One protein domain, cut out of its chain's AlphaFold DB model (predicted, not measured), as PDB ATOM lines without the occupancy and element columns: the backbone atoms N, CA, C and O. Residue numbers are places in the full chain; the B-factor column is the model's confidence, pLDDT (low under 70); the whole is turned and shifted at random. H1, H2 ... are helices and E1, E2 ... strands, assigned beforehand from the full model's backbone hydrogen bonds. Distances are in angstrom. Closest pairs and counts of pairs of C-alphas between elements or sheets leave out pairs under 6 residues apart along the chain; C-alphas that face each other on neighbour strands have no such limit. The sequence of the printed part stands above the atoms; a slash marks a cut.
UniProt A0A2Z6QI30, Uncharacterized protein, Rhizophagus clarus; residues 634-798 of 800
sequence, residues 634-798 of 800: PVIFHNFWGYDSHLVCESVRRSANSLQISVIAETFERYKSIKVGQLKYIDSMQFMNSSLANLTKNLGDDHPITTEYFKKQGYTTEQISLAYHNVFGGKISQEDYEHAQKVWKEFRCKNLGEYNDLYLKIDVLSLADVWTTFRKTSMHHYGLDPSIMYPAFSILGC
ATOM      1  N   PRO A 634      24.734 143.160 458.595       79.44
ATOM      2  CA  PRO A 634      24.358 144.089 459.647       79.44
ATOM      3  C   PRO A 634      25.298 145.299 459.653       79.44
ATOM      4  O   PRO A 634      26.515 145.150 459.702       79.44
ATOM      5  N   VAL A 635      24.718 146.495 459.631       83.88
ATOM      6  CA  VAL A 635      25.413 147.774 459.793       83.88
ATOM      7  C   VAL A 635      24.957 148.367 461.118       83.88
ATOM      8  O   VAL A 635      23.774 148.666 461.291       83.88
ATOM      9  N   ILE A 636      25.881 148.481 462.068       85.50
ATOM     10  CA  ILE A 636      25.567 148.863 463.445       85.50
ATOM     11  C   ILE A 636      25.831 150.352 463.633       85.50
ATOM     12  O   ILE A 636      26.929 150.830 463.372       85.50
ATOM     13  N   PHE A 637      24.823 151.060 464.123       85.81
ATOM     14  CA  PHE A 637      24.908 152.453 464.545       85.81
ATOM     15  C   PHE A 637      24.550 152.542 466.031       85.81
ATOM     16  O   PHE A 637      23.837 151.685 466.560       85.81
ATOM     17  N   HIS A 638      25.036 153.561 466.729       83.94
ATOM     18  CA  HIS A 638      24.655 153.818 468.115       83.94
ATOM     19  C   HIS A 638      23.748 155.040 468.162       83.94
ATOM     20  O   HIS A 638      24.204 156.139 467.870       83.94
ATOM     21  N   ASN A 639      22.467 154.836 468.495       83.25
ATOM     22  CA  ASN A 639      21.398 155.832 468.379       83.25
ATOM     23  C   ASN A 639      21.030 156.178 466.922       83.25
ATOM     24  O   ASN A 639      20.699 157.322 466.594       83.25
ATOM     25  N   PHE A 640      21.039 155.162 466.049       79.12
ATOM     26  CA  PHE A 640      20.595 155.282 464.652       79.12
ATOM     27  C   PHE A 640      19.211 155.928 464.544       79.12
ATOM     28  O   PHE A 640      18.952 156.752 463.665       79.12
ATOM     29  N   TRP A 641      18.326 155.542 465.468       70.56
ATOM     30  CA  TRP A 641      16.941 155.976 465.547       70.56
ATOM     31  C   TRP A 641      16.777 157.491 465.692       70.56
ATOM     32  O   TRP A 641      15.756 158.031 465.275       70.56
ATOM     33  N   GLY A 642      17.762 158.164 466.294       69.50
ATOM     34  CA  GLY A 642      17.703 159.588 466.602       69.50
ATOM     35  C   GLY A 642      18.136 160.492 465.452       69.50
ATOM     36  O   GLY A 642      17.350 161.319 465.004       69.50
ATOM     37  N   TYR A 643      19.393 160.379 465.015       65.31
ATOM     38  CA  TYR A 643      20.020 161.388 464.147       65.31
ATOM     39  C   TYR A 643      20.438 160.828 462.782       65.31
ATOM     40  O   TYR A 643      20.043 161.365 461.745       65.31
ATOM     41  N   ASP A 644      21.195 159.728 462.767       71.44
ATOM     42  CA  ASP A 644      21.862 159.235 461.551       71.44
ATOM     43  C   ASP A 644      20.898 158.636 460.523       71.44
ATOM     44  O   ASP A 644      21.172 158.640 459.318       71.44
ATOM     45  N   SER A 645      19.736 158.152 460.972       73.44
ATOM     46  CA  SER A 645      18.740 157.567 460.073       73.44
ATOM     47  C   SER A 645      18.226 158.552 459.022       73.44
ATOM     48  O   SER A 645      17.984 158.140 457.889       73.44
ATOM     49  N   HIS A 646      18.144 159.852 459.327       70.38
ATOM     50  CA  HIS A 646      17.726 160.868 458.358       70.38
ATOM     51  C   HIS A 646      18.717 161.007 457.192       70.38
ATOM     52  O   HIS A 646      18.297 161.069 456.035       70.38
ATOM     53  N   LEU A 647      20.024 160.982 457.480       71.12
ATOM     54  CA  LEU A 647      21.089 161.073 456.473       71.12
ATOM     55  C   LEU A 647      21.136 159.817 455.592       71.12
ATOM     56  O   LEU A 647      21.290 159.892 454.367       71.12
ATOM     57  N   VAL A 648      20.943 158.643 456.201       70.31
ATOM     58  CA  VAL A 648      20.844 157.378 455.462       70.31
ATOM     59  C   VAL A 648      19.587 157.363 454.586       70.31
ATOM     60  O   VAL A 648      19.670 157.040 453.407       70.31
ATOM     61  N   CYS A 649      18.431 157.787 455.094       67.88
ATOM     62  CA  CYS A 649      17.203 157.874 454.300       67.88
ATOM     63  C   CYS A 649      17.329 158.842 453.113       67.88
ATOM     64  O   CYS A 649      16.867 158.525 452.012       67.88
ATOM     65  N   GLU A 650      17.967 159.999 453.305       64.31
ATOM     66  CA  GLU A 650      18.192 160.966 452.231       64.31
ATOM     67  C   GLU A 650      19.107 160.406 451.133       64.31
ATOM     68  O   GLU A 650      18.792 160.517 449.945       64.31
ATOM     69  N   SER A 651      20.215 159.768 451.517       64.12
ATOM     70  CA  SER A 651      21.155 159.178 450.557       64.12
ATOM     71  C   SER A 651      20.539 158.000 449.797       64.12
ATOM     72  O   SER A 651      20.666 157.913 448.575       64.12
ATOM     73  N   VAL A 652      19.783 157.139 450.482       63.16
ATOM     74  CA  VAL A 652      19.120 155.977 449.875       63.16
ATOM     75  C   VAL A 652      18.038 156.407 448.879       63.16
ATOM     76  O   VAL A 652      17.925 155.794 447.814       63.16
ATOM     77  N   ARG A 653      17.299 157.495 449.150       53.94
ATOM     78  CA  ARG A 653      16.318 158.074 448.210       53.94
ATOM     79  C   ARG A 653      16.941 158.465 446.866       53.94
ATOM     80  O   ARG A 653      16.247 158.428 445.853       53.94
ATOM     81  N   ARG A 654      18.224 158.842 446.849       52.59
ATOM     82  CA  ARG A 654      18.969 159.232 445.639       52.59
ATOM     83  C   ARG A 654      19.660 158.047 444.946       52.59
ATOM     84  O   ARG A 654      20.289 158.244 443.912       52.59
ATOM     85  N   SER A 655      19.562 156.835 445.497       53.75
ATOM     86  CA  SER A 655      20.240 155.638 444.983       53.75
ATOM     87  C   SER A 655      19.338 154.783 444.083       53.75
ATOM     88  O   SER A 655      18.124 154.729 444.275       53.75
ATOM     89  N   ALA A 656      19.939 154.027 443.156       44.56
ATOM     90  CA  ALA A 656      19.233 153.059 442.303       44.56
ATOM     91  C   ALA A 656      18.545 151.919 443.089       44.56
ATOM     92  O   ALA A 656      17.677 151.231 442.559       44.56
ATOM     93  N   ASN A 657      18.896 151.744 444.368       47.00
ATOM     94  CA  ASN A 657      18.326 150.737 445.265       47.00
ATOM     95  C   ASN A 657      17.068 151.226 446.002       47.00
ATOM     96  O   ASN A 657      16.595 150.548 446.917       47.00
ATOM     97  N   SER A 658      16.507 152.381 445.623       50.50
ATOM     98  CA  SER A 658      15.322 152.963 446.267       50.50
ATOM     99  C   SER A 658      14.093 152.040 446.260       50.50
ATOM    100  O   SER A 658      13.227 152.155 447.124       50.50
ATOM    101  N   LEU A 659      14.033 151.101 445.311       46.56
ATOM    102  CA  LEU A 659      12.960 150.113 445.161       46.56
ATOM    103  C   LEU A 659      13.124 148.883 446.079       46.56
ATOM    104  O   LEU A 659      12.187 148.105 446.219       46.56
ATOM    105  N   GLN A 660      14.282 148.708 446.728       54.50
ATOM    106  CA  GLN A 660      14.600 147.563 447.601       54.50
ATOM    107  C   GLN A 660      14.684 147.945 449.087       54.50
ATOM    108  O   GLN A 660      15.433 147.340 449.863       54.50
ATOM    109  N   ILE A 661      13.937 148.974 449.486       65.75
ATOM    110  CA  ILE A 661      13.896 149.454 450.864       65.75
ATOM    111  C   ILE A 661      12.792 148.721 451.632       65.75
ATOM    112  O   ILE A 661      11.629 148.722 451.236       65.75
ATOM    113  N   SER A 662      13.144 148.145 452.778       66.44
ATOM    114  CA  SER A 662      12.195 147.605 453.750       66.44
ATOM    115  C   SER A 662      12.457 148.251 455.106       66.44
ATOM    116  O   SER A 662      13.587 148.250 455.587       66.44
ATOM    117  N   VAL A 663      11.426 148.838 455.710       69.56
ATOM    118  CA  VAL A 663      11.551 149.621 456.947       69.56
ATOM    119  C   VAL A 663      10.575 149.108 457.990       69.56
ATOM    120  O   VAL A 663       9.415 148.841 457.691       69.56
ATOM    121  N   ILE A 664      11.049 149.030 459.230       68.31
ATOM    122  CA  ILE A 664      10.210 148.879 460.416       68.31
ATOM    123  C   ILE A 664      10.203 150.237 461.114       68.31
ATOM    124  O   ILE A 664      11.174 150.598 461.778       68.31
ATOM    125  N   ALA A 665       9.141 151.014 460.919       61.94
ATOM    126  CA  ALA A 665       8.998 152.341 461.509       61.94
ATOM    127  C   ALA A 665       8.305 152.267 462.878       61.94
ATOM    128  O   ALA A 665       7.381 151.478 463.066       61.94
ATOM    129  N   GLU A 666       8.741 153.097 463.823       59.84
ATOM    130  CA  GLU A 666       8.026 153.353 465.080       59.84
ATOM    131  C   GLU A 666       7.237 154.661 465.003       59.84
ATOM    132  O   GLU A 666       6.084 154.721 465.420       59.84
ATOM    133  N   THR A 667       7.835 155.693 464.407       63.47
ATOM    134  CA  THR A 667       7.139 156.912 463.977       63.47
ATOM    135  C   THR A 667       7.672 157.355 462.610       63.47
ATOM    136  O   THR A 667       8.598 156.748 462.070       63.47
ATOM    137  N   PHE A 668       7.103 158.418 462.034       54.84
ATOM    138  CA  PHE A 668       7.530 158.959 460.737       54.84
ATOM    139  C   PHE A 668       9.002 159.393 460.683       54.84
ATOM    140  O   PHE A 668       9.593 159.381 459.606       54.84
ATOM    141  N   GLU A 669       9.592 159.743 461.825       59.19
ATOM    142  CA  GLU A 669      10.975 160.233 461.931       59.19
ATOM    143  C   GLU A 669      11.937 159.165 462.459       59.19
ATOM    144  O   GLU A 669      13.122 159.411 462.628       59.19
ATOM    145  N   ARG A 670      11.415 157.986 462.797       64.75
ATOM    146  CA  ARG A 670      12.005 157.146 463.829       64.75
ATOM    147  C   ARG A 670      11.849 155.679 463.433       64.75
ATOM    148  O   ARG A 670      10.801 155.071 463.651       64.75
ATOM    149  N   TYR A 671      12.912 155.105 462.875       67.38
ATOM    150  CA  TYR A 671      12.942 153.746 462.330       67.38
ATOM    151  C   TYR A 671      13.635 152.737 463.264       67.38
ATOM    152  O   TYR A 671      14.792 152.923 463.633       67.38
ATOM    153  N   LYS A 672      12.954 151.631 463.605       66.06
ATOM    154  CA  LYS A 672      13.520 150.510 464.386       66.06
ATOM    155  C   LYS A 672      14.545 149.704 463.591       66.06
ATOM    156  O   LYS A 672      15.508 149.191 464.148       66.06
ATOM    157  N   SER A 673      14.327 149.549 462.288       71.75
ATOM    158  CA  SER A 673      15.297 148.936 461.380       71.75
ATOM    159  C   SER A 673      15.032 149.389 459.952       71.75
ATOM    160  O   SER A 673      13.877 149.538 459.546       71.75
ATOM    161  N   ILE A 674      16.108 149.581 459.196       75.38
ATOM    162  CA  ILE A 674      16.071 149.873 457.765       75.38
ATOM    163  C   ILE A 674      16.878 148.785 457.064       75.38
ATOM    164  O   ILE A 674      18.012 148.501 457.444       75.38
ATOM    165  N   LYS A 675      16.309 148.170 456.034       74.88
ATOM    166  CA  LYS A 675      16.999 147.255 455.131       74.88
ATOM    167  C   LYS A 675      17.022 147.871 453.739       74.88
ATOM    168  O   LYS A 675      15.973 148.238 453.220       74.88
ATOM    169  N   VAL A 676      18.207 147.953 453.143       71.94
ATOM    170  CA  VAL A 676      18.422 148.458 451.781       71.94
ATOM    171  C   VAL A 676      19.233 147.416 451.022       71.94
ATOM    172  O   VAL A 676      20.428 147.241 451.273       71.94
ATOM    173  N   GLY A 677      18.575 146.666 450.135       68.94
ATOM    174  CA  GLY A 677      19.203 145.536 449.445       68.94
ATOM    175  C   GLY A 677      19.752 144.498 450.436       68.94
ATOM    176  O   GLY A 677      18.995 143.898 451.205       68.94
ATOM    177  N   GLN A 678      21.074 144.291 450.441       71.75
ATOM    178  CA  GLN A 678      21.748 143.373 451.369       71.75
ATOM    179  C   GLN A 678      22.077 144.010 452.732       71.75
ATOM    180  O   GLN A 678      22.302 143.279 453.693       71.75
ATOM    181  N   LEU A 679      22.101 145.339 452.860       74.94
ATOM    182  CA  LEU A 679      22.472 146.010 454.110       74.94
ATOM    183  C   LEU A 679      21.276 146.085 455.061       74.94
ATOM    184  O   LEU A 679      20.175 146.464 454.658       74.94
ATOM    185  N   LYS A 680      21.493 145.745 456.331       81.12
ATOM    186  CA  LYS A 680      20.509 145.870 457.409       81.12
ATOM    187  C   LYS A 680      21.062 146.800 458.481       81.12
ATOM    188  O   LYS A 680      21.962 146.417 459.217       81.12
ATOM    189  N   TYR A 681      20.498 147.994 458.587       82.31
ATOM    190  CA  TYR A 681      20.846 148.979 459.602       82.31
ATOM    191  C   TYR A 681      20.192 148.613 460.940       82.31
ATOM    192  O   TYR A 681      18.986 148.327 461.006       82.31
ATOM    193  N   ILE A 682      21.008 148.595 461.992       82.38
ATOM    194  CA  ILE A 682      20.647 148.181 463.347       82.38
ATOM    195  C   ILE A 682      21.082 149.270 464.325       82.38
ATOM    196  O   ILE A 682      22.232 149.709 464.309       82.38
ATOM    197  N   ASP A 683      20.164 149.663 465.205       85.25
ATOM    198  CA  ASP A 683      20.462 150.564 466.310       85.25
ATOM    199  C   ASP A 683      20.908 149.779 467.548       85.25
ATOM    200  O   ASP A 683      20.099 149.131 468.213       85.25
ATOM    201  N   SER A 684      22.193 149.851 467.880       85.31
ATOM    202  CA  SER A 684      22.748 149.215 469.076       85.31
ATOM    203  C   SER A 684      22.170 149.771 470.381       85.31
ATOM    204  O   SER A 684      22.081 149.021 471.352       85.31
ATOM    205  N   MET A 685      21.712 151.030 470.415       85.00
ATOM    206  CA  MET A 685      21.161 151.650 471.628       85.00
ATOM    207  C   MET A 685      19.793 151.058 472.011       85.00
ATOM    208  O   MET A 685      19.399 151.099 473.174       85.00
ATOM    209  N   GLN A 686      19.097 150.424 471.060       80.62
ATOM    210  CA  GLN A 686      17.870 149.666 471.339       80.62
ATOM    211  C   GLN A 686      18.146 148.340 472.065       80.62
ATOM    212  O   GLN A 686      17.276 147.841 472.771       80.62
ATOM    213  N   PHE A 687      19.354 147.785 471.928       79.31
ATOM    214  CA  PHE A 687      19.785 146.590 472.664       79.31
ATOM    215  C   PHE A 687      20.504 146.953 473.966       79.31
ATOM    216  O   PHE A 687      20.341 146.279 474.979       79.31
ATOM    217  N   MET A 688      21.297 148.025 473.936       85.25
ATOM    218  CA  MET A 688      22.104 148.515 475.048       85.25
ATOM    219  C   MET A 688      21.756 149.982 475.297       85.25
ATOM    220  O   MET A 688      22.406 150.880 474.766       85.25
ATOM    221  N   ASN A 689      20.711 150.225 476.094       85.31
ATOM    222  CA  ASN A 689      20.175 151.563 476.366       85.31
ATOM    223  C   ASN A 689      21.068 152.370 477.332       85.31
ATOM    224  O   ASN A 689      20.688 152.680 478.460       85.31
ATOM    225  N   SER A 690      22.290 152.663 476.900       83.19
ATOM    226  CA  SER A 690      23.287 153.475 477.593       83.19
ATOM    227  C   SER A 690      24.155 154.182 476.555       83.19
ATOM    228  O   SER A 690      24.193 153.760 475.402       83.19
ATOM    229  N   SER A 691      24.844 155.255 476.945       85.06
ATOM    230  CA  SER A 691      25.767 155.946 476.045       85.06
ATOM    231  C   SER A 691      26.954 155.054 475.684       85.06
ATOM    232  O   SER A 691      27.426 154.274 476.516       85.06
ATOM    233  N   LEU A 692      27.492 155.231 474.473       84.38
ATOM    234  CA  LEU A 692      28.701 154.538 474.036       84.38
ATOM    235  C   LEU A 692      29.836 154.706 475.052       84.38
ATOM    236  O   LEU A 692      30.422 153.715 475.454       84.38
ATOM    237  N   ALA A 693      30.059 155.918 475.571       81.38
ATOM    238  CA  ALA A 693      31.075 156.178 476.593       81.38
ATOM    239  C   ALA A 693      30.917 155.303 477.855       81.38
ATOM    240  O   ALA A 693      31.899 154.767 478.366       81.38
ATOM    241  N   ASN A 694      29.687 155.110 478.345       82.38
ATOM    242  CA  ASN A 694      29.432 154.232 479.490       82.38
ATOM    243  C   ASN A 694      29.645 152.756 479.132       82.38
ATOM    244  O   ASN A 694      30.157 151.997 479.950       82.38
ATOM    245  N   LEU A 695      29.249 152.339 477.925       85.06
ATOM    246  CA  LEU A 695      29.437 150.966 477.456       85.06
ATOM    247  C   LEU A 695      30.922 150.636 477.262       85.06
ATOM    248  O   LEU A 695      31.367 149.588 477.717       85.06
ATOM    249  N   THR A 696      31.689 151.553 476.673       82.81
ATOM    250  CA  THR A 696      33.146 151.460 476.534       82.81
ATOM    251  C   THR A 696      33.807 151.392 477.906       82.81
ATOM    252  O   THR A 696      34.616 150.507 478.143       82.81
ATOM    253  N   LYS A 697      33.391 152.236 478.863       81.12
ATOM    254  CA  LYS A 697      33.901 152.189 480.243       81.12
ATOM    255  C   LYS A 697      33.661 150.837 480.924       81.12
ATOM    256  O   LYS A 697      34.509 150.384 481.687       81.12
ATOM    257  N   ASN A 698      32.529 150.185 480.655       82.38
ATOM    258  CA  ASN A 698      32.217 148.868 481.218       82.38
ATOM    259  C   ASN A 698      33.092 147.739 480.653       82.38
ATOM    260  O   ASN A 698      33.174 146.686 481.282       82.38
ATOM    261  N   LEU A 699      33.735 147.937 479.495       78.94
ATOM    262  CA  LEU A 699      34.712 146.988 478.954       78.94
ATOM    263  C   LEU A 699      36.068 147.055 479.682       78.94
ATOM    264  O   LEU A 699      36.873 146.137 479.540       78.94
ATOM    265  N   GLY A 700      36.326 148.096 480.481       77.25
ATOM    266  CA  GLY A 700      37.626 148.294 481.124       77.25
ATOM    267  C   GLY A 700      38.736 148.454 480.083       77.25
ATOM    268  O   GLY A 700      38.573 149.208 479.135       77.25
ATOM    269  N   ASP A 701      39.842 147.724 480.241       71.00
ATOM    270  CA  ASP A 701      40.963 147.733 479.288       71.00
ATOM    271  C   ASP A 701      40.783 146.731 478.121       71.00
ATOM    272  O   ASP A 701      41.669 146.583 477.273       71.00
ATOM    273  N   ASP A 702      39.652 146.014 478.059       72.00
ATOM    274  CA  ASP A 702      39.386 144.974 477.056       72.00
ATOM    275  C   ASP A 702      38.806 145.561 475.756       72.00
ATOM    276  O   ASP A 702      37.610 145.480 475.465       72.00
ATOM    277  N   HIS A 703      39.691 146.160 474.954       80.25
ATOM    278  CA  HIS A 703      39.380 146.715 473.631       80.25
ATOM    279  C   HIS A 703      40.175 146.025 472.511       80.25
ATOM    280  O   HIS A 703      41.096 146.625 471.937       80.25
ATOM    281  N   PRO A 704      39.899 144.746 472.208       79.06
ATOM    282  CA  PRO A 704      40.718 143.952 471.299       79.06
ATOM    283  C   PRO A 704      40.740 144.510 469.873       79.06
ATOM    284  O   PRO A 704      41.809 144.560 469.261       79.06
ATOM    285  N   ILE A 705      39.598 144.976 469.354       80.69
ATOM    286  CA  ILE A 705      39.477 145.437 467.969       80.69
ATOM    287  C   ILE A 705      40.215 146.750 467.785       80.69
ATOM    288  O   ILE A 705      41.034 146.899 466.873       80.69
ATOM    289  N   THR A 706      39.940 147.699 468.671       79.38
ATOM    290  CA  THR A 706      40.554 149.019 468.623       79.38
ATOM    291  C   THR A 706      42.064 148.930 468.873       79.38
ATOM    292  O   THR A 706      42.852 149.524 468.134       79.38
ATOM    293  N   THR A 707      42.495 148.121 469.847       81.88
ATOM    294  CA  THR A 707      43.921 147.923 470.156       81.88
ATOM    295  C   THR A 707      44.669 147.279 468.992       81.88
ATOM    296  O   THR A 707      45.761 147.729 468.643       81.88
ATOM    297  N   GLU A 708      44.104 146.244 468.363       83.88
ATOM    298  CA  GLU A 708      44.716 145.610 467.191       83.88
ATOM    299  C   GLU A 708      44.820 146.590 466.015       83.88
ATOM    300  O   GLU A 708      45.852 146.636 465.340       83.88
ATOM    301  N   TYR A 709      43.784 147.405 465.793       83.25
ATOM    302  CA  TYR A 709      43.766 148.394 464.721       83.25
ATOM    303  C   TYR A 709      44.904 149.413 464.852       83.25
ATOM    304  O   TYR A 709      45.698 149.577 463.925       83.25
ATOM    305  N   PHE A 710      45.028 150.069 466.007       81.25
ATOM    306  CA  PHE A 710      46.058 151.088 466.207       81.25
ATOM    307  C   PHE A 710      47.472 150.495 466.295       81.25
ATOM    308  O   PHE A 710      48.411 151.100 465.776       81.25
ATOM    309  N   LYS A 711      47.638 149.279 466.836       84.50
ATOM    310  CA  LYS A 711      48.933 148.573 466.800       84.50
ATOM    311  C   LYS A 711      49.399 148.294 465.372       84.50
ATOM    312  O   LYS A 711      50.574 148.488 465.074       84.50
ATOM    313  N   LYS A 712      48.494 147.898 464.466       84.38
ATOM    314  CA  LYS A 712      48.821 147.717 463.035       84.38
ATOM    315  C   LYS A 712      49.275 149.011 462.359       84.38
ATOM    316  O   LYS A 712      50.046 148.956 461.411       84.38
ATOM    317  N   GLN A 713      48.817 150.155 462.857       78.44
ATOM    318  CA  GLN A 713      49.218 151.479 462.380       78.44
ATOM    319  C   GLN A 713      50.501 151.998 463.066       78.44
ATOM    320  O   GLN A 713      50.936 153.111 462.784       78.44
ATOM    321  N   GLY A 714      51.122 151.200 463.943       83.31
ATOM    322  CA  GLY A 714      52.398 151.513 464.590       83.31
ATOM    323  C   GLY A 714      52.301 152.336 465.879       83.31
ATOM    324  O   GLY A 714      53.331 152.815 466.347       83.31
ATOM    325  N   TYR A 715      51.107 152.505 466.458       83.81
ATOM    326  CA  TYR A 715      50.925 153.250 467.710       83.81
ATOM    327  C   TYR A 715      51.194 152.382 468.950       83.81
ATOM    328  O   TYR A 715      50.875 151.188 468.973       83.81
ATOM    329  N   THR A 716      51.757 152.986 470.001       83.88
ATOM    330  CA  THR A 716      52.029 152.305 471.279       83.88
ATOM    331  C   THR A 716      50.770 152.196 472.145       83.88
ATOM    332  O   THR A 716      49.804 152.939 471.974       83.88
ATOM    333  N   THR A 717      50.773 151.286 473.123       78.06
ATOM    334  CA  THR A 717      49.652 151.111 474.068       78.06
ATOM    335  C   THR A 717      49.335 152.393 474.852       78.06
ATOM    336  O   THR A 717      48.173 152.677 475.123       78.06
ATOM    337  N   GLU A 718      50.347 153.206 475.165       78.50
ATOM    338  CA  GLU A 718      50.191 154.489 475.867       78.50
ATOM    339  C   GLU A 718      49.496 155.537 474.989       78.50
ATOM    340  O   GLU A 718      48.618 156.260 475.457       78.50
ATOM    341  N   GLN A 719      49.844 155.584 473.698       78.06
ATOM    342  CA  GLN A 719      49.198 156.459 472.716       78.06
ATOM    343  C   GLN A 719      47.742 156.051 472.483       78.06
ATOM    344  O   GLN A 719      46.861 156.900 472.374       78.06
ATOM    345  N   ILE A 720      47.480 154.745 472.458       76.94
ATOM    346  CA  ILE A 720      46.133 154.185 472.337       76.94
ATOM    347  C   ILE A 720      45.285 154.562 473.558       76.94
ATOM    348  O   ILE A 720      44.194 155.097 473.392       76.94
ATOM    349  N   SER A 721      45.802 154.361 474.775       76.38
ATOM    350  CA  SER A 721      45.122 154.728 476.028       76.38
ATOM    351  C   SER A 721      44.815 156.229 476.107       76.38
ATOM    352  O   SER A 721      43.711 156.619 476.490       76.38
ATOM    353  N   LEU A 722      45.743 157.077 475.646       76.00
ATOM    354  CA  LEU A 722      45.545 158.524 475.569       76.00
ATOM    355  C   LEU A 722      44.313 158.906 474.729       76.00
ATOM    356  O   LEU A 722      43.645 159.886 475.043       76.00
ATOM    357  N   ALA A 723      43.995 158.141 473.687       68.69
ATOM    358  CA  ALA A 723      42.901 158.442 472.772       68.69
ATOM    359  C   ALA A 723      41.501 158.169 473.363       68.69
ATOM    360  O   ALA A 723      40.538 158.834 472.978       68.69
ATOM    361  N   TYR A 724      41.389 157.239 474.323       64.56
ATOM    362  CA  TYR A 724      40.117 156.826 474.941       64.56
ATOM    363  C   TYR A 724      39.554 157.803 475.974       64.56
ATOM    364  O   TYR A 724      38.362 157.762 476.272       64.56
ATOM    365  N   HIS A 725      40.380 158.686 476.537       61.31
ATOM    366  CA  HIS A 725      39.973 159.574 477.631       61.31
ATOM    367  C   HIS A 725      39.184 160.822 477.188       61.31
ATOM    368  O   HIS A 725      38.850 161.669 478.016       61.31
ATOM    369  N   ASN A 726      38.815 160.921 475.910       53.69
ATOM    370  CA  ASN A 726      38.082 162.059 475.356       53.69
ATOM    371  C   ASN A 726      36.573 161.981 475.656       53.69
ATOM    372  O   ASN A 726      35.775 161.620 474.794       53.69
ATOM    373  N   VAL A 727      36.153 162.357 476.867       50.84
ATOM    374  CA  VAL A 727      34.730 162.590 477.180       50.84
ATOM    375  C   VAL A 727      34.448 164.090 477.158       50.84
ATOM    376  O   VAL A 727      34.441 164.749 478.193       50.84
ATOM    377  N   PHE A 728      34.167 164.655 475.982       50.28
ATOM    378  CA  PHE A 728      33.733 166.053 475.890       50.28
ATOM    379  C   PHE A 728      32.230 166.171 476.177       50.28
ATOM    380  O   PHE A 728      31.393 166.178 475.275       50.28
ATOM    381  N   GLY A 729      31.875 166.266 477.458       43.47
ATOM    382  CA  GLY A 729      30.506 166.520 477.908       43.47
ATOM    383  C   GLY A 729      30.386 167.832 478.684       43.47
ATOM    384  O   GLY A 729      30.514 167.826 479.901       43.47
ATOM    385  N   GLY A 730      30.082 168.954 478.016       57.72
ATOM    386  CA  GLY A 730      29.788 170.233 478.686       57.72
ATOM    387  C   GLY A 730      30.619 171.424 478.199       57.72
ATOM    388  O   GLY A 730      30.967 171.512 477.025       57.72
ATOM    389  N   LYS A 731      30.879 172.397 479.088       58.94
ATOM    390  CA  LYS A 731      31.835 173.484 478.813       58.94
ATOM    391  C   LYS A 731      33.244 172.893 478.887       58.94
ATOM    392  O   LYS A 731      33.568 172.321 479.919       58.94
ATOM    393  N   ILE A 732      34.036 173.060 477.828       68.81
ATOM    394  CA  ILE A 732      35.435 172.611 477.759       68.81
ATOM    395  C   ILE A 732      36.197 173.202 478.949       68.81
ATOM    396  O   ILE A 732      36.252 174.427 479.096       68.81
ATOM    397  N   SER A 733      36.726 172.337 479.812       78.62
ATOM    398  CA  SER A 733      37.626 172.741 480.886       78.62
ATOM    399  C   SER A 733      39.039 172.971 480.343       78.62
ATOM    400  O   SER A 733      39.378 172.565 479.231       78.62
ATOM    401  N   GLN A 734      39.881 173.643 481.125       79.75
ATOM    402  CA  GLN A 734      41.288 173.822 480.764       79.75
ATOM    403  C   GLN A 734      42.011 172.465 480.650       79.75
ATOM    404  O   GLN A 734      42.813 172.271 479.740       79.75
ATOM    405  N   GLU A 735      41.647 171.506 481.503       78.94
ATOM    406  CA  GLU A 735      42.160 170.132 481.498       78.94
ATOM    407  C   GLU A 735      41.776 169.386 480.207       78.94
ATOM    408  O   GLU A 735      42.620 168.738 479.587       78.94
ATOM    409  N   ASP A 736      40.533 169.550 479.738       76.44
ATOM    410  CA  ASP A 736      40.057 168.973 478.471       76.44
ATOM    411  C   ASP A 736      40.823 169.536 477.264       76.44
ATOM    412  O   ASP A 736      41.135 168.817 476.311       76.44
ATOM    413  N   TYR A 737      41.138 170.835 477.294       80.31
ATOM    414  CA  TYR A 737      41.898 171.493 476.233       80.31
ATOM    415  C   TYR A 737      43.358 171.023 476.199       80.31
ATOM    416  O   TYR A 737      43.887 170.727 475.126       80.31
ATOM    417  N   GLU A 738      44.000 170.890 477.359       83.88
ATOM    418  CA  GLU A 738      45.363 170.354 477.478       83.88
ATOM    419  C   GLU A 738      45.435 168.890 477.031       83.88
ATOM    420  O   GLU A 738      46.361 168.491 476.315       83.88
ATOM    421  N   HIS A 739      44.423 168.096 477.378       81.88
ATOM    422  CA  HIS A 739      44.285 166.729 476.894       81.88
ATOM    423  C   HIS A 739      44.143 166.684 475.363       81.88
ATOM    424  O   HIS A 739      44.881 165.950 474.700       81.88
ATOM    425  N   ALA A 740      43.284 167.527 474.780       81.06
ATOM    426  CA  ALA A 740      43.121 167.629 473.331       81.06
ATOM    427  C   ALA A 740      44.426 168.026 472.619       81.06
ATOM    428  O   ALA A 740      44.769 167.438 471.592       81.06
ATOM    429  N   GLN A 741      45.194 168.968 473.178       83.62
ATOM    430  CA  GLN A 741      46.515 169.348 472.661       83.62
ATOM    431  C   GLN A 741      47.515 168.187 472.712       83.62
ATOM    432  O   GLN A 741      48.305 168.002 471.780       83.62
ATOM    433  N   LYS A 742      47.476 167.383 473.780       86.38
ATOM    434  CA  LYS A 742      48.318 166.193 473.917       86.38
ATOM    435  C   LYS A 742      47.966 165.146 472.857       86.38
ATOM    436  O   LYS A 742      48.866 164.685 472.161       86.38
ATOM    437  N   VAL A 743      46.679 164.837 472.676       84.12
ATOM    438  CA  VAL A 743      46.192 163.918 471.627       84.12
ATOM    439  C   VAL A 743      46.595 164.428 470.242       84.12
ATOM    440  O   VAL A 743      47.172 163.683 469.455       84.12
ATOM    441  N   TRP A 744      46.381 165.715 469.957       84.31
ATOM    442  CA  TRP A 744      46.753 166.340 468.685       84.31
ATOM    443  C   TRP A 744      48.234 166.150 468.344       84.31
ATOM    444  O   TRP A 744      48.586 165.802 467.215       84.31
ATOM    445  N   LYS A 745      49.116 166.379 469.323       86.19
ATOM    446  CA  LYS A 745      50.565 166.248 469.150       86.19
ATOM    447  C   LYS A 745      50.980 164.791 468.954       86.19
ATOM    448  O   LYS A 745      51.778 164.504 468.064       86.19
ATOM    449  N   GLU A 746      50.432 163.893 469.765       86.19
ATOM    450  CA  GLU A 746      50.814 162.482 469.791       86.19
ATOM    451  C   GLU A 746      50.374 161.740 468.521       86.19
ATOM    452  O   GLU A 746      51.149 160.987 467.932       86.19
ATOM    453  N   PHE A 747      49.171 162.047 468.029       83.50
ATOM    454  CA  PHE A 747      48.631 161.519 466.771       83.50
ATOM    455  C   PHE A 747      49.064 162.320 465.534       83.50
ATOM    456  O   PHE A 747      48.664 161.999 464.417       83.50
ATOM    457  N   ARG A 748      49.919 163.339 465.715       86.12
ATOM    458  CA  ARG A 748      50.492 164.178 464.648       86.12
ATOM    459  C   ARG A 748      49.435 164.794 463.722       86.12
ATOM    460  O   ARG A 748      49.667 164.910 462.516       86.12
ATOM    461  N   CYS A 749      48.299 165.206 464.280       81.88
ATOM    462  CA  CYS A 749      47.228 165.851 463.525       81.88
ATOM    463  C   CYS A 749      47.729 167.178 462.929       81.88
ATOM    464  O   CYS A 749      48.358 167.988 463.611       81.88
ATOM    465  N   LYS A 750      47.458 167.421 461.645       84.19
ATOM    466  CA  LYS A 750      47.868 168.654 460.947       84.19
ATOM    467  C   LYS A 750      46.766 169.699 460.903       84.19
ATOM    468  O   LYS A 750      47.040 170.889 460.771       84.19
ATOM    469  N   ASN A 751      45.516 169.258 460.968       83.00
ATOM    470  CA  ASN A 751      44.338 170.103 460.861       83.00
ATOM    471  C   ASN A 751      43.181 169.520 461.684       83.00
ATOM    472  O   ASN A 751      43.223 168.375 462.134       83.00
ATOM    473  N   LEU A 752      42.146 170.338 461.892       74.31
ATOM    474  CA  LEU A 752      41.007 169.972 462.733       74.31
ATOM    475  C   LEU A 752      40.193 168.810 462.144       74.31
ATOM    476  O   LEU A 752      39.580 168.066 462.900       74.31
ATOM    477  N   GLY A 753      40.221 168.636 460.819       71.94
ATOM    478  CA  GLY A 753      39.596 167.504 460.139       71.94
ATOM    479  C   GLY A 753      40.241 166.177 460.531       71.94
ATOM    480  O   GLY A 753      39.542 165.285 460.983       71.94
ATOM    481  N   GLU A 754      41.573 166.080 460.477       76.12
ATOM    482  CA  GLU A 754      42.312 164.870 460.882       76.12
ATOM    483  C   GLU A 754      42.088 164.511 462.359       76.12
ATOM    484  O   GLU A 754      41.969 163.337 462.709       76.12
ATOM    485  N   TYR A 755      41.997 165.519 463.231       77.81
ATOM    486  CA  TYR A 755      41.667 165.317 464.643       77.81
ATOM    487  C   TYR A 755      40.223 164.822 464.837       77.81
ATOM    488  O   TYR A 755      39.969 163.920 465.634       77.81
ATOM    489  N   ASN A 756      39.274 165.365 464.072       76.56
ATOM    490  CA  ASN A 756      37.882 164.917 464.079       76.56
ATOM    491  C   ASN A 756      37.717 163.494 463.511       76.56
ATOM    492  O   ASN A 756      36.971 162.693 464.067       76.56
ATOM    493  N   ASP A 757      38.436 163.155 462.443       75.75
ATOM    494  CA  ASP A 757      38.423 161.816 461.849       75.75
ATOM    495  C   ASP A 757      38.976 160.772 462.820       75.75
ATOM    496  O   ASP A 757      38.427 159.675 462.925       75.75
ATOM    497  N   LEU A 758      40.028 161.118 463.571       77.56
ATOM    498  CA  LEU A 758      40.549 160.277 464.647       77.56
ATOM    499  C   LEU A 758      39.470 160.001 465.704       77.56
ATOM    500  O   LEU A 758      39.270 158.844 466.073       77.56
ATOM    501  N   TYR A 759      38.748 161.035 466.140       75.94
ATOM    502  CA  TYR A 759      37.662 160.908 467.114       75.94
ATOM    503  C   TYR A 759      36.533 159.996 466.603       75.94
ATOM    504  O   TYR A 759      36.172 159.024 467.265       75.94
ATOM    505  N   LEU A 760      36.040 160.232 465.381       76.38
ATOM    506  CA  LEU A 760      35.012 159.389 464.757       76.38
ATOM    507  C   LEU A 760      35.463 157.929 464.635       76.38
ATOM    508  O   LEU A 760      34.676 157.003 464.825       76.38
ATOM    509  N   LYS A 761      36.742 157.708 464.329       80.44
ATOM    510  CA  LYS A 761      37.311 156.368 464.199       80.44
ATOM    511  C   LYS A 761      37.354 155.634 465.535       80.44
ATOM    512  O   LYS A 761      37.030 154.451 465.572       80.44
ATOM    513  N   ILE A 762      37.707 156.327 466.616       80.56
ATOM    514  CA  ILE A 762      37.693 155.772 467.975       80.56
ATOM    515  C   ILE A 762      36.268 155.402 468.389       80.56
ATOM    516  O   ILE A 762      36.071 154.303 468.902       80.56
ATOM    517  N   ASP A 763      35.273 156.242 468.103       81.88
ATOM    518  CA  ASP A 763      33.864 155.940 468.394       81.88
ATOM    519  C   ASP A 763      33.377 154.692 467.636       81.88
ATOM    520  O   ASP A 763      32.772 153.791 468.225       81.88
ATOM    521  N   VAL A 764      33.691 154.573 466.340       83.06
ATOM    522  CA  VAL A 764      33.304 153.403 465.529       83.06
ATOM    523  C   VAL A 764      33.986 152.122 466.017       83.06
ATOM    524  O   VAL A 764      33.338 151.077 466.113       83.06
ATOM    525  N   LEU A 765      35.280 152.183 466.337       83.31
ATOM    526  CA  LEU A 765      36.032 151.027 466.830       83.31
ATOM    527  C   LEU A 765      35.573 150.617 468.238       83.31
ATOM    528  O   LEU A 765      35.358 149.431 468.488       83.31
ATOM    529  N   SER A 766      35.294 151.590 469.109       83.62
ATOM    530  CA  SER A 766      34.735 151.351 470.442       83.62
ATOM    531  C   SER A 766      33.365 150.682 470.358       83.62
ATOM    532  O   SER A 766      33.090 149.720 471.074       83.62
ATOM    533  N   LEU A 767      32.506 151.130 469.437       87.19
ATOM    534  CA  LEU A 767      31.220 150.486 469.194       87.19
ATOM    535  C   LEU A 767      31.393 149.049 468.686       87.19
ATOM    536  O   LEU A 767      30.624 148.170 469.075       87.19
ATOM    537  N   ALA A 768      32.396 148.789 467.845       86.81
ATOM    538  CA  ALA A 768      32.690 147.442 467.368       86.81
ATOM    539  C   ALA A 768      33.136 146.510 468.508       86.81
ATOM    540  O   ALA A 768      32.670 145.368 468.562       86.81
ATOM    541  N   ASP A 769      33.974 146.992 469.431       84.81
ATOM    542  CA  ASP A 769      34.379 146.251 470.632       84.81
ATOM    543  C   ASP A 769      33.169 145.940 471.524       84.81
ATOM    544  O   ASP A 769      32.893 144.773 471.821       84.81
ATOM    545  N   VAL A 770      32.368 146.961 471.850       87.44
ATOM    546  CA  VAL A 770      31.142 146.822 472.653       87.44
ATOM    547  C   VAL A 770      30.172 145.831 472.012       87.44
ATOM    548  O   VAL A 770      29.687 144.912 472.674       87.44
ATOM    549  N   TRP A 771      29.899 145.976 470.714       87.75
ATOM    550  CA  TRP A 771      28.962 145.107 470.006       87.75
ATOM    551  C   TRP A 771      29.476 143.669 469.914       87.75
ATOM    552  O   TRP A 771      28.701 142.724 470.046       87.75
ATOM    553  N   THR A 772      30.782 143.471 469.733       85.19
ATOM    554  CA  THR A 772      31.386 142.133 469.678       85.19
ATOM    555  C   THR A 772      31.282 141.422 471.021       85.19
ATOM    556  O   THR A 772      30.882 140.254 471.066       85.19
ATOM    557  N   THR A 773      31.576 142.119 472.116       85.69
ATOM    558  CA  THR A 773      31.398 141.587 473.470       85.69
ATOM    559  C   THR A 773      29.929 141.283 473.740       85.69
ATOM    560  O   THR A 773      29.600 140.168 474.142       85.69
ATOM    561  N   PHE A 774      29.019 142.198 473.395       84.88
ATOM    562  CA  PHE A 774      27.581 141.977 473.534       84.88
ATOM    563  C   PHE A 774      27.084 140.758 472.744       84.88
ATOM    564  O   PHE A 774      26.298 139.966 473.264       84.88
ATOM    565  N   ARG A 775      27.576 140.545 471.517       84.06
ATOM    566  CA  ARG A 775      27.269 139.349 470.715       84.06
ATOM    567  C   ARG A 775      27.771 138.068 471.371       84.06
ATOM    568  O   ARG A 775      27.023 137.096 471.409       84.06
ATOM    569  N   LYS A 776      29.010 138.048 471.879       80.88
ATOM    570  CA  LYS A 776      29.581 136.880 472.575       80.88
ATOM    571  C   LYS A 776      28.762 136.528 473.816       80.88
ATOM    572  O   LYS A 776      28.356 135.378 473.962       80.88
ATOM    573  N   THR A 777      28.459 137.521 474.648       80.50
ATOM    574  CA  THR A 777      27.630 137.364 475.850       80.50
ATOM    575  C   THR A 777      26.224 136.888 475.488       80.50
ATOM    576  O   THR A 777      25.731 135.921 476.065       80.50
ATOM    577  N   SER A 778      25.599 137.492 474.472       73.94
ATOM    578  CA  SER A 778      24.259 137.104 474.018       73.94
ATOM    579  C   SER A 778      24.216 135.665 473.499       73.94
ATOM    580  O   SER A 778      23.306 134.904 473.823       73.94
ATOM    581  N   MET A 779      25.233 135.264 472.738       73.19
ATOM    582  CA  MET A 779      25.355 133.903 472.225       73.19
ATOM    583  C   MET A 779      25.573 132.892 473.352       73.19
ATOM    584  O   MET A 779      24.982 131.816 473.326       73.19
ATOM    585  N   HIS A 780      26.398 133.235 474.343       70.19
ATOM    586  CA  HIS A 780      26.689 132.361 475.474       70.19
ATOM    587  C   HIS A 780      25.461 132.124 476.361       70.19
ATOM    588  O   HIS A 780      25.174 130.980 476.701       70.19
ATOM    589  N   HIS A 781      24.725 133.184 476.706       68.88
ATOM    590  CA  HIS A 781      23.598 133.086 477.638       68.88
ATOM    591  C   HIS A 781      22.272 132.707 476.973       68.88
ATOM    592  O   HIS A 781      21.470 132.009 477.586       68.88
ATOM    593  N   TYR A 782      22.034 133.144 475.733       66.38
ATOM    594  CA  TYR A 782      20.721 133.020 475.088       66.38
ATOM    595  C   TYR A 782      20.746 132.199 473.795       66.38
ATOM    596  O   TYR A 782      19.687 131.887 473.260       66.38
ATOM    597  N   GLY A 783      21.923 131.851 473.260       66.75
ATOM    598  CA  GLY A 783      22.040 131.152 471.974       66.75
ATOM    599  C   GLY A 783      21.593 131.992 470.770       66.75
ATOM    600  O   GLY A 783      21.247 131.444 469.722       66.75
ATOM    601  N   LEU A 784      21.566 133.320 470.920       71.25
ATOM    602  CA  LEU A 784      21.031 134.265 469.942       71.25
ATOM    603  C   LEU A 784      22.094 135.295 469.535       71.25
ATOM    604  O   LEU A 784      22.771 135.861 470.393       71.25
ATOM    605  N   ASP A 785      22.225 135.580 468.229       75.06
ATOM    606  CA  ASP A 785      23.058 136.689 467.737       75.06
ATOM    607  C   ASP A 785      22.202 137.939 467.491       75.06
ATOM    608  O   ASP A 785      21.386 137.955 466.556       75.06
ATOM    609  N   PRO A 786      22.414 139.020 468.262       73.44
ATOM    610  CA  PRO A 786      21.646 140.253 468.116       73.44
ATOM    611  C   PRO A 786      21.802 140.892 466.725       73.44
ATOM    612  O   PRO A 786      20.927 141.634 466.288       73.44
ATOM    613  N   SER A 787      22.853 140.554 465.971       72.94
ATOM    614  CA  SER A 787      23.109 141.103 464.631       72.94
ATOM    615  C   SER A 787      22.160 140.568 463.555       72.94
ATOM    616  O   SER A 787      22.036 141.176 462.492       72.94
ATOM    617  N   ILE A 788      21.471 139.446 463.796       68.44
ATOM    618  CA  ILE A 788      20.454 138.941 462.860       68.44
ATOM    619  C   ILE A 788      19.022 139.194 463.337       68.44
ATOM    620  O   ILE A 788      18.088 139.121 462.534       68.44
ATOM    621  N   MET A 789      18.838 139.538 464.611       62.06
ATOM    622  CA  MET A 789      17.528 139.775 465.214       62.06
ATOM    623  C   MET A 789      16.990 141.174 464.891       62.06
ATOM    624  O   MET A 789      17.700 142.038 464.371       62.06
ATOM    625  N   TYR A 790      15.694 141.383 465.119       58.09
ATOM    626  CA  TYR A 790      15.118 142.726 465.160       58.09
ATOM    627  C   TYR A 790      15.083 143.206 466.617       58.09
ATOM    628  O   TYR A 790      14.785 142.390 467.490       58.09
ATOM    629  N   PRO A 791      15.319 144.504 466.889       51.09
ATOM    630  CA  PRO A 791      15.416 145.034 468.256       51.09
ATOM    631  C   PRO A 791      14.132 144.917 469.095       51.09
ATOM    632  O   PRO A 791      14.144 145.222 470.279       51.09
ATOM    633  N   ALA A 792      13.014 144.474 468.506       44.09
ATOM    634  CA  ALA A 792      11.759 144.236 469.221       44.09
ATOM    635  C   ALA A 792      11.857 143.127 470.290       44.09
ATOM    636  O   ALA A 792      10.965 143.012 471.124       44.09
ATOM    637  N   PHE A 793      12.929 142.328 470.276       38.78
ATOM    638  CA  PHE A 793      13.248 141.371 471.327       38.78
ATOM    639  C   PHE A 793      14.247 141.997 472.302       38.78
ATOM    640  O   PHE A 793      15.458 141.929 472.093       38.78
ATOM    641  N   SER A 794      13.764 142.581 473.397       35.50
ATOM    642  CA  SER A 794      14.615 142.748 474.574       35.50
ATOM    643  C   SER A 794      14.990 141.349 475.070       35.50
ATOM    644  O   SER A 794      14.137 140.617 475.571       35.50
ATOM    645  N   ILE A 795      16.259 140.968 474.931       36.28
ATOM    646  CA  ILE A 795      16.789 139.651 475.334       36.28
ATOM    647  C   ILE A 795      16.574 139.382 476.848       36.28
ATOM    648  O   ILE A 795      16.528 138.240 477.294       36.28
ATOM    649  N   LEU A 796      16.315 140.436 477.629       31.17
ATOM    650  CA  LEU A 796      15.930 140.381 479.042       31.17
ATOM    651  C   LEU A 796      14.584 139.678 479.327       31.17
ATOM    652  O   LEU A 796      14.321 139.363 480.480       31.17
ATOM    653  N   GLY A 797      13.751 139.407 478.315       28.98
ATOM    654  CA  GLY A 797      12.444 138.753 478.477       28.98
ATOM    655  C   GLY A 797      12.435 137.223 478.353       28.98
ATOM    656  O   GLY A 797      11.372 136.627 478.460       28.98
ATOM    657  N   CYS A 798      13.576 136.564 478.112       25.41
ATOM    658  CA  CYS A 798      13.623 135.097 477.961       25.41
ATOM    659  C   CYS A 798      13.651 134.313 479.289       25.41
ATOM    660  O   CYS A 798      13.766 133.091 479.263       25.41
TER     661      CYS A 798
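AT A GLANCE: This is residues 634 to 798 of the 800 residues of an uncharacterized protein of Rhizophagus clarus (UniProt A0A2Z6QI30). One long helix, H6, runs slantwise through the middle of the domain, with a small four-stranded sheet and its helix H1 on one side of it and the short helices H3 and H4 on the other. H2 packs on H6 partway along, H5 lies beyond H4 near the first end of H6, and the tail of residues 783 to 798 turns back beyond the last end of H6. The printed part has 165 residues with six named helices and four named strands, in the order E1 H1 E2 E3 E4 H2 H3 H4 H5 H6, and its class is mixed, helices and strands. The sheet is mixed, in the order E1 E4 E3 E2. The whole is only just compact, close to loose, with a radius of gyration of the C-alphas of 18.0 A and spans of 47 by 41 by 33 A.

HOW THE PARTS SIT: E1, residues 634 to 637, is an edge strand, parallel to E4, residues 679 to 683, at 36 degrees; N 635 and O 680 are 2.8 A apart, within hydrogen-bond range. E4 and E3, residues 670 to 676, form an antiparallel hairpin at 160 degrees, with N 681 and O 674 at 2.8 A. E3 and E2, residues 661 to 667, form another at 176 degrees, with N 664 and O 673 at 2.9 A. E2 E3 E4 are a meander, each strand the antiparallel neighbour of the one before. H1, residues 644 to 653, is on one face of the sheet, making two layers, helix on sheet; its height over the sheet is 9.5 A. It lies over E3, slantwise to the strands, at 40 degrees to E3 on the local plane; their closest C-alphas are those of Ser 645 and Tyr 671, 7.3 A apart. E1, H1 and E2 are a split strand-helix-strand unit, its two strands running the same way with E4 and E3 between them, and its crossover is right-handed. H2, residues 692 to 698, touches residues 763 to 770 of H6, residues 752 to 782, at a steep tilt of 54 degrees, the same way; the closest C-alphas, of Thr 696 and Ser 766, are 6.3 A apart. H3, residues 704 to 712, touches residues 762 to 769 of H6 at a steep tilt of 39 degrees, opposite ways, closest at the C-alphas of Thr 706 and Leu 765, 5.3 A apart. H3 touches H4, residues 717 to 724, at a steep tilt of 58 degrees, with the C-alphas of Phe 710 and Ile 720 closest at 6.9 A. H4 and H5, residues 734 to 746, only just touch, with 3 pairs of C-alphas within 8 A, the closest being those of Ala 723 and Val 743 at 6.5 A. The helix packing is mostly crossed, with no shallow tilt among these four pairs. H6 only grazes the sheet, with its residues 764 to 771. H1 and H6 are apart. In H1, H2, H3, H5 and H6 every O i to N i+4 pair is within hydrogen-bond range; in H4 3 of 4 are.

IN THESE COORDINATES: E1 begins at C-alpha 634, (24.358, 144.089, 459.647). H1 is 14.5 A long from first to last C-alpha, E2 16.5 A, E3 16.2 A and E4 13.2 A. H5 is 18.4 A long and begins at C-alpha 734, (41.288, 173.822, 480.764). H6, 43.9 A long, ends at C-alpha 782, (20.721, 133.020, 475.088).

THE WHOLE: The two C-alphas farthest apart, of Leu 659 and Gln 734, are 51.3 A apart. The printed part has no cut and no long link. Residues 729 to 735, of which 734 and 735 belong to H5, stand free. The mean pLDDT of the printed part is 72.9, and 51 residues are under 70, among them 649 to 672, 723 to 732 and 788 to 798.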